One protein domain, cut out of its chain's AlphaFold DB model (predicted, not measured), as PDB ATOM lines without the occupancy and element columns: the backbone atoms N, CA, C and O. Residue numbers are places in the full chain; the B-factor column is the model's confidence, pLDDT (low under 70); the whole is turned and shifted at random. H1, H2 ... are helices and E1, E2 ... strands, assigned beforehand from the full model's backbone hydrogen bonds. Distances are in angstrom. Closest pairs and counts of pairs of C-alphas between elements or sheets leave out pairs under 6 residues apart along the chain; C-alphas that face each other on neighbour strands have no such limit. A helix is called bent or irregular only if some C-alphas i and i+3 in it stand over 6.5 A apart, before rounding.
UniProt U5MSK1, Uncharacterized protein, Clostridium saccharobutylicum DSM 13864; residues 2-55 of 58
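What this domain is: This is residues 2 to 55 of the 58 residues of an uncharacterized protein of Clostridium saccharobutylicum DSM 13864 (UniProt U5MSK1). A long ribbon of two antiparallel strands, the hairpin of E1 and E2, and one long straight helix, H1, make the two arms of an open L, with the helix's last residues near the hairpin's open end, where E1 begins and E2 ends. Residues 2 to 26 of H1 stick out from the hairpin, and the hairpin's turn at residues 41 to 46 also stands free. The printed part has 54 residues with one named helix and two named strands in the order H1, E1, E2; the sheet's order is E1 - E2, antiparallel, and the class is mixed, helices and strands. The whole is extended, with a radius of gyration of the C-alphas of 17.6 A, and flat, its C-alphas spanning 54 by 35 by 7 A.

Where its parts are: E1 is residues 33 to 42, 27.5 A from first to last C-alpha, and begins at C-alpha 33, at (-4.910, 38.205, -6.218). E2 is residues 45 to 54, 28.6 A long, and ends at C-alpha 54, at (0.669, 38.929, -3.583). H1 is residues 2 to 27, 37.4 A long, from C-alpha 2 at (-31.600, 37.042, -46.754) to C-alpha 27 at (-12.507, 41.360, -14.858); it is not bent.

How they stand to each other: E1 and E2 are antiparallel neighbours and form a hairpin, with 163 degrees between their N-to-C directions. Among the C-alphas that face each other are those of Val 34 and Gln 53, 5.3 A apart, Lys 37 and Ile 50, 4.8 A apart, and Asp 42 and Gly 45, 5.5 A apart. N 38 and O 49 are 3.0 A apart and N 49 and O 38 are 3.1 A apart, both within hydrogen-bond range. Near the hairpin's open end, N 53 and O 34 are within hydrogen-bond range at 3.0 A. H1 and E2 are apart, with no C-alpha of the one within 8 A of the other. In H1 every O i to N i+4 pair is within hydrogen-bond range.

The domain as a whole: The two C-alphas farthest apart are those of Asn 2 and Glu 55, the first and last printed residues, at 55.1 A. The printed part has no cut. The link from H1 to E1, with 5 residues, and the link from E1 to E2, with 2 residues, are both tight, and there is no long link. The mean pLDDT of the printed part is 73.1; it is 82 in H1, 66 in E1 and 65 in E2. The model's confidence is low, under 70, at 26 residues: residue 2, residues 27 to 41, residue 45 and residues 47 to 55.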
ATOM      1  N   ASN A   2     -31.399  37.319 -48.193       64.19
ATOM      2  CA  ASN A   2     -31.600  37.042 -46.754       64.19
ATOM      3  C   ASN A   2     -30.501  36.186 -46.100       64.19
ATOM      4  O   ASN A   2     -30.188  36.400 -44.938       64.19
ATOM      5  N   ILE A   3     -29.889  35.247 -46.831       74.38
ATOM      6  CA  ILE A   3     -28.872  34.331 -46.270       74.38
ATOM      7  C   ILE A   3     -27.590  35.081 -45.879       74.38
ATOM      8  O   ILE A   3     -27.007  34.816 -44.835       74.38
ATOM      9  N   ILE A   4     -27.188  36.068 -46.685       76.56
ATOM     10  CA  ILE A   4     -26.010  36.907 -46.415       76.56
ATOM     11  C   ILE A   4     -26.239  37.758 -45.158       76.56
ATOM     12  O   ILE A   4     -25.361  37.846 -44.308       76.56
ATOM     13  N   LEU A   5     -27.435  38.340 -45.018       80.94
ATOM     14  CA  LEU A   5     -27.792  39.158 -43.859       80.94
ATOM     15  C   LEU A   5     -27.866  38.321 -42.574       80.94
ATOM     16  O   LEU A   5     -27.395  38.758 -41.529       80.94
ATOM     17  N   LEU A   6     -28.410  37.105 -42.661       83.31
ATOM     18  CA  LEU A   6     -28.477  36.172 -41.538       83.31
ATOM     19  C   LEU A   6     -27.075  35.758 -41.073       83.31
ATOM     20  O   LEU A   6     -26.766  35.857 -39.890       83.31
ATOM     21  N   SER A   7     -26.206  35.390 -42.017       82.00
ATOM     22  CA  SER A   7     -24.825  34.998 -41.721       82.00
ATOM     23  C   SER A   7     -24.010  36.155 -41.125       82.00
ATOM     24  O   SER A   7     -23.205  35.953 -40.216       82.00
ATOM     25  N   PHE A   8     -24.271  37.388 -41.567       85.38
ATOM     26  CA  PHE A   8     -23.664  38.588 -40.993       85.38
ATOM     27  C   PHE A   8     -24.116  38.838 -39.545       85.38
ATOM     28  O   PHE A   8     -23.293  39.142 -38.684       85.38
ATOM     29  N   MET A   9     -25.407  38.655 -39.252       85.62
ATOM     30  CA  MET A   9     -25.934  38.781 -37.891       85.62
ATOM     31  C   MET A   9     -25.368  37.712 -36.951       85.62
ATOM     32  O   MET A   9     -24.972  38.040 -35.834       85.62
ATOM     33  N   GLU A  10     -25.256  36.459 -37.396       85.94
ATOM     34  CA  GLU A  10     -24.635  35.395 -36.596       85.94
ATOM     35  C   GLU A  10     -23.165  35.697 -36.281       85.94
ATOM     36  O   GLU A  10     -22.741  35.561 -35.132       85.94
ATOM     37  N   ALA A  11     -22.399  36.184 -37.261       86.50
ATOM     38  CA  ALA A  11     -21.001  36.559 -37.056       86.50
ATOM     39  C   ALA A  11     -20.842  37.689 -36.020       86.50
ATOM     40  O   ALA A  11     -19.938  37.641 -35.177       86.50
ATOM     41  N   ILE A  12     -21.738  38.682 -36.043       90.38
ATOM     42  CA  ILE A  12     -21.768  39.766 -35.053       90.38
ATOM     43  C   ILE A  12     -22.086  39.216 -33.663       90.38
ATOM     44  O   ILE A  12     -21.385  39.536 -32.704       90.38
ATOM     45  N   ILE A  13     -23.110  38.367 -33.547       88.81
ATOM     46  CA  ILE A  13     -23.540  37.797 -32.265       88.81
ATOM     47  C   ILE A  13     -22.409  36.977 -31.638       88.81
ATOM     48  O   ILE A  13     -22.081  37.188 -30.470       88.81
ATOM     49  N   VAL A  14     -21.762  36.100 -32.413       90.69
ATOM     50  CA  VAL A  14     -20.628  35.287 -31.944       90.69
ATOM     51  C   VAL A  14     -19.456  36.173 -31.511       90.69
ATOM     52  O   VAL A  14     -18.856  35.931 -30.463       90.69
ATOM     53  N   SER A  15     -19.166  37.238 -32.264       87.69
ATOM     54  CA  SER A  15     -18.086  38.175 -31.930       87.69
ATOM     55  C   SER A  15     -18.357  38.937 -30.629       87.69
ATOM     56  O   SER A  15     -17.464  39.059 -29.789       87.69
ATOM     57  N   ILE A  16     -19.592  39.406 -30.421       91.56
ATOM     58  CA  ILE A  16     -20.000  40.105 -29.194       91.56
ATOM     59  C   ILE A  16     -19.942  39.158 -27.991       91.56
ATOM     60  O   ILE A  16     -19.387  39.522 -26.956       91.56
ATOM     61  N   LEU A  17     -20.456  37.931 -28.125       89.38
ATOM     62  CA  LEU A  17     -20.385  36.915 -27.069       89.38
ATOM     63  C   LEU A  17     -18.935  36.599 -26.680       89.38
ATOM     64  O   LEU A  17     -18.617  36.566 -25.490       89.38
ATOM     65  N   GLY A  18     -18.047  36.431 -27.663       86.12
ATOM     66  CA  GLY A  18     -16.619  36.223 -27.421       86.12
ATOM     67  C   GLY A  18     -15.977  37.388 -26.664       86.12
ATOM     68  O   GLY A  18     -15.235  37.173 -25.704       86.12
ATOM     69  N   LEU A  19     -16.319  38.625 -27.038       87.12
ATOM     70  CA  LEU A  19     -15.822  39.831 -26.373       87.12
ATOM     71  C   LEU A  19     -16.299  39.920 -24.913       87.12
ATOM     72  O   LEU A  19     -15.505  40.224 -24.022       87.12
ATOM     73  N   ILE A  20     -17.573  39.611 -24.651       87.62
ATOM     74  CA  ILE A  20     -18.153  39.617 -23.298       87.62
ATOM     75  C   ILE A  20     -17.446  38.595 -22.406       87.62
ATOM     76  O   ILE A  20     -17.074  38.924 -21.279       87.62
ATOM     77  N   ILE A  21     -17.208  37.378 -22.906       82.88
ATOM     78  CA  ILE A  21     -16.486  36.339 -22.157       82.88
ATOM     79  C   ILE A  21     -15.051  36.791 -21.864       82.88
ATOM     80  O   ILE A  21     -14.582  36.649 -20.736       82.88
ATOM     81  N   PHE A  22     -14.363  37.385 -22.843       81.25
ATOM     82  CA  PHE A  22     -12.994  37.872 -22.676       81.25
ATOM     83  C   PHE A  22     -12.890  38.974 -21.610       81.25
ATOM     84  O   PHE A  22     -12.032  38.907 -20.727       81.25
ATOM     85  N   ILE A  23     -13.807  39.946 -21.636       82.75
ATOM     86  CA  ILE A  23     -13.905  40.990 -20.607       82.75
ATOM     87  C   ILE A  23     -14.242  40.364 -19.252       82.75
ATOM     88  O   ILE A  23     -13.630  40.721 -18.248       82.75
ATOM     89  N   GLY A  24     -15.158  39.394 -19.219       80.25
ATOM     90  CA  GLY A  24     -15.507  38.642 -18.018       80.25
ATOM     91  C   GLY A  24     -14.288  37.986 -17.376       80.25
ATOM     92  O   GLY A  24     -14.060  38.173 -16.189       80.25
ATOM     93  N   VAL A  25     -13.448  37.301 -18.157       76.00
ATOM     94  CA  VAL A  25     -12.207  36.672 -17.673       76.00
ATOM     95  C   VAL A  25     -11.179  37.708 -17.210       76.00
ATOM     96  O   VAL A  25     -10.532  37.510 -16.182       76.00
ATOM     97  N   LEU A  26     -11.035  38.826 -17.926       70.94
ATOM     98  CA  LEU A  26     -10.148  39.927 -17.532       70.94
ATOM     99  C   LEU A  26     -10.596  40.610 -16.237       70.94
ATOM    100  O   LEU A  26      -9.753  41.077 -15.466       70.94
ATOM    101  N   CYS A  27     -11.904  40.719 -16.020       64.81
ATOM    102  CA  CYS A  27     -12.507  41.360 -14.858       64.81
ATOM    103  C   CYS A  27     -12.775  40.388 -13.709       64.81
ATOM    104  O   CYS A  27     -13.045  40.854 -12.607       64.81
ATOM    105  N   MET A  28     -12.684  39.070 -13.928       65.25
ATOM    106  CA  MET A  28     -12.924  38.078 -12.887       65.25
ATOM    107  C   MET A  28     -11.844  38.215 -11.806       65.25
ATOM    108  O   MET A  28     -10.663  37.956 -12.073       65.25
ATOM    109  N   PRO A  29     -12.212  38.615 -10.577       57.00
ATOM    110  CA  PRO A  29     -11.261  38.683  -9.486       57.00
ATOM    111  C   PRO A  29     -10.853  37.249  -9.143       57.00
ATOM    112  O   PRO A  29     -11.637  36.467  -8.603       57.00
ATOM    113  N   ARG A  30      -9.618  36.864  -9.483       61.34
ATOM    114  CA  ARG A  30      -9.037  35.622  -8.964       61.34
ATOM    115  C   ARG A  30      -8.925  35.789  -7.447       61.34
ATOM    116  O   ARG A  30      -8.157  36.630  -6.989       61.34
ATOM    117  N   LYS A  31      -9.710  35.017  -6.681       51.06
ATOM    118  CA  LYS A  31      -9.651  34.983  -5.208       51.06
ATOM    119  C   LYS A  31      -8.180  34.880  -4.759       51.06
ATOM    120  O   LYS A  31      -7.482  33.968  -5.201       51.06
ATOM    121  N   GLY A  32      -7.715  35.835  -3.948       52.47
ATOM    122  CA  GLY A  32      -6.335  35.920  -3.438       52.47
ATOM    123  C   GLY A  32      -5.327  36.681  -4.317       52.47
ATOM    124  O   GLY A  32      -4.130  36.661  -4.033       52.47
ATOM    125  N   ILE A  33      -5.763  37.326  -5.408       55.47
ATOM    126  CA  ILE A  33      -4.910  38.205  -6.218       55.47
ATOM    127  C   ILE A  33      -5.558  39.584  -6.317       55.47
ATOM    128  O   ILE A  33      -6.497  39.789  -7.088       55.47
ATOM    129  N   VAL A  34      -5.011  40.553  -5.583       57.06
ATOM    130  CA  VAL A  34      -5.332  41.967  -5.787       57.06
ATOM    131  C   VAL A  34      -4.590  42.415  -7.046       57.06
ATOM    132  O   VAL A  34      -3.372  42.587  -7.054       57.06
ATOM    133  N   ILE A  35      -5.318  42.513  -8.158       62.28
ATOM    134  CA  ILE A  35      -4.782  43.043  -9.413       62.28
ATOM    135  C   ILE A  35      -5.028  44.547  -9.398       62.28
ATOM    136  O   ILE A  35      -6.162  44.986  -9.596       62.28
ATOM    137  N   HIS A  36      -3.977  45.332  -9.173       63.12
ATOM    138  CA  HIS A  36      -4.067  46.774  -9.356       63.12
ATOM    139  C   HIS A  36      -3.871  47.067 -10.843       63.12
ATOM    140  O   HIS A  36      -2.824  46.750 -11.416       63.12
ATOM    141  N   LYS A  37      -4.922  47.580 -11.486       64.25
ATOM    142  CA  LYS A  37      -4.890  48.012 -12.882       64.25
ATOM    143  C   LYS A  37      -4.817  49.528 -12.878       64.25
ATOM    144  O   LYS A  37      -5.812  50.182 -12.578       64.25
ATOM    145  N   GLU A  38      -3.649  50.067 -13.188       68.75
ATOM    146  CA  GLU A  38      -3.486  51.504 -13.368       68.75
ATOM    147  C   GLU A  38      -3.610  51.817 -14.860       68.75
ATOM    148  O   GLU A  38      -2.930  51.212 -15.697       68.75
ATOM    149  N   PHE A  39      -4.538  52.713 -15.184       65.25
ATOM    150  CA  PHE A  39      -4.840  53.120 -16.549       65.25
ATOM    151  C   PHE A  39      -4.338  54.552 -16.720       65.25
ATOM    152  O   PHE A  39      -4.921  55.476 -16.152       65.25
ATOM    153  N   ARG A  40      -3.243  54.737 -17.468       69.88
ATOM    154  CA  ARG A  40      -2.758  56.070 -17.848       69.88
ATOM    155  C   ARG A  40      -2.854  56.238 -19.353       69.88
ATOM    156  O   ARG A  40      -2.374  55.403 -20.122       69.88
ATOM    157  N   VAL A  41      -3.515  57.316 -19.748       69.19
ATOM    158  CA  VAL A  41      -3.594  57.777 -21.130       69.19
ATOM    159  C   VAL A  41      -2.898  59.124 -21.152       69.19
ATOM    160  O   VAL A  41      -3.426  60.090 -20.606       69.19
ATOM    161  N   ASP A  42      -1.715  59.154 -21.753       80.69
ATOM    162  CA  ASP A  42      -0.939  60.371 -21.960       80.69
ATOM    163  C   ASP A  42      -0.911  60.706 -23.456       80.69
ATOM    164  O   ASP A  42      -1.256  59.883 -24.308       80.69
ATOM    165  N   SER A  43      -0.477  61.918 -23.800       79.00
ATOM    166  CA  SER A  43      -0.342  62.371 -25.194       79.00
ATOM    167  C   SER A  43       0.590  61.499 -26.046       79.00
ATOM    168  O   SER A  43       0.540  61.570 -27.270       79.00
ATOM    169  N   GLU A  44       1.426  60.674 -25.408       75.50
ATOM    170  CA  GLU A  44       2.369  59.754 -26.054       75.50
ATOM    171  C   GLU A  44       1.793  58.347 -26.289       75.50
ATOM    172  O   GLU A  44       2.361  57.571 -27.058       75.50
ATOM    173  N   GLY A  45       0.654  58.003 -25.676       66.38
ATOM    174  CA  GLY A  45      -0.010  56.724 -25.903       66.38
ATOM    175  C   GLY A  45      -0.713  56.136 -24.682       66.38
ATOM    176  O   GLY A  45      -0.999  56.797 -23.684       66.38
ATOM    177  N   PHE A  46      -1.022  54.846 -24.799       75.38
ATOM    178  CA  PHE A  46      -1.774  54.087 -23.809       75.38
ATOM    179  C   PHE A  46      -0.843  53.200 -22.971       75.38
ATOM    180  O   PHE A  46      -0.174  52.320 -23.514       75.38
ATOM    181  N   CYS A  47      -0.833  53.395 -21.646       61.94
ATOM    182  CA  CYS A  47      -0.097  52.548 -20.710       61.94
ATOM    183  C   CYS A  47      -1.062  51.806 -19.773       61.94
ATOM    184  O   CYS A  47      -1.753  52.410 -18.948       61.94
ATOM    185  N   LEU A  48      -1.085  50.474 -19.893       68.62
ATOM    186  CA  LEU A  48      -1.808  49.579 -18.992       68.62
ATOM    187  C   LEU A  48      -0.816  48.888 -18.059       68.62
ATOM    188  O   LEU A  48      -0.090  47.987 -18.484       68.62
ATOM    189  N   ARG A  49      -0.809  49.265 -16.779       66.38
ATOM    190  CA  ARG A  49       0.019  48.594 -15.773       66.38
ATOM    191  C   ARG A  49      -0.839  47.619 -14.978       66.38
ATOM    192  O   ARG A  49      -1.738  48.025 -14.247       66.38
ATOM    193  N   ILE A  50      -0.572  46.325 -15.154       69.38
ATOM    194  CA  ILE A  50      -1.240  45.235 -14.435       69.38
ATOM    195  C   ILE A  50      -0.248  44.691 -13.412       69.38
ATOM    196  O   ILE A  50       0.650  43.929 -13.766       69.38
ATOM    197  N   GLU A  51      -0.400  45.078 -12.148       66.50
ATOM    198  CA  GLU A  51       0.493  44.623 -11.083       66.50
ATOM    199  C   GLU A  51      -0.199  43.573 -10.206       66.50
ATOM    200  O   GLU A  51      -1.302  43.774  -9.692       66.50
ATOM    201  N   ARG A  52       0.444  42.407 -10.070       60.91
ATOM    202  CA  ARG A  52      -0.032  41.298  -9.239       60.91
ATOM    203  C   ARG A  52       0.437  41.534  -7.805       60.91
ATOM    204  O   ARG A  52       1.552  41.137  -7.470       60.91
ATOM    205  N   GLN A  53      -0.395  42.121  -6.942       61.31
ATOM    206  CA  GLN A  53      -0.088  42.103  -5.513       61.31
ATOM    207  C   GLN A  53      -0.296  40.682  -4.983       61.31
ATOM    208  O   GLN A  53      -1.397  40.128  -5.033       61.31
ATOM    209  N   LYS A  54       0.787  40.068  -4.494       57.62
ATOM    210  CA  LYS A  54       0.669  38.929  -3.583       57.62
ATOM    211  C   LYS A  54       0.052  39.471  -2.302       57.62
ATOM    212  O   LYS A  54       0.643  40.350  -1.676       57.62
ATOM    213  N   GLU A  55      -1.112  38.951  -1.939       52.47
ATOM    214  CA  GLU A  55      -1.655  39.120  -0.598       52.47
ATOM    215  C   GLU A  55      -0.555  38.687   0.380       52.47
ATOM    216  O   GLU A  55      -0.035  37.568   0.314       52.47
TER     217      GLU A  55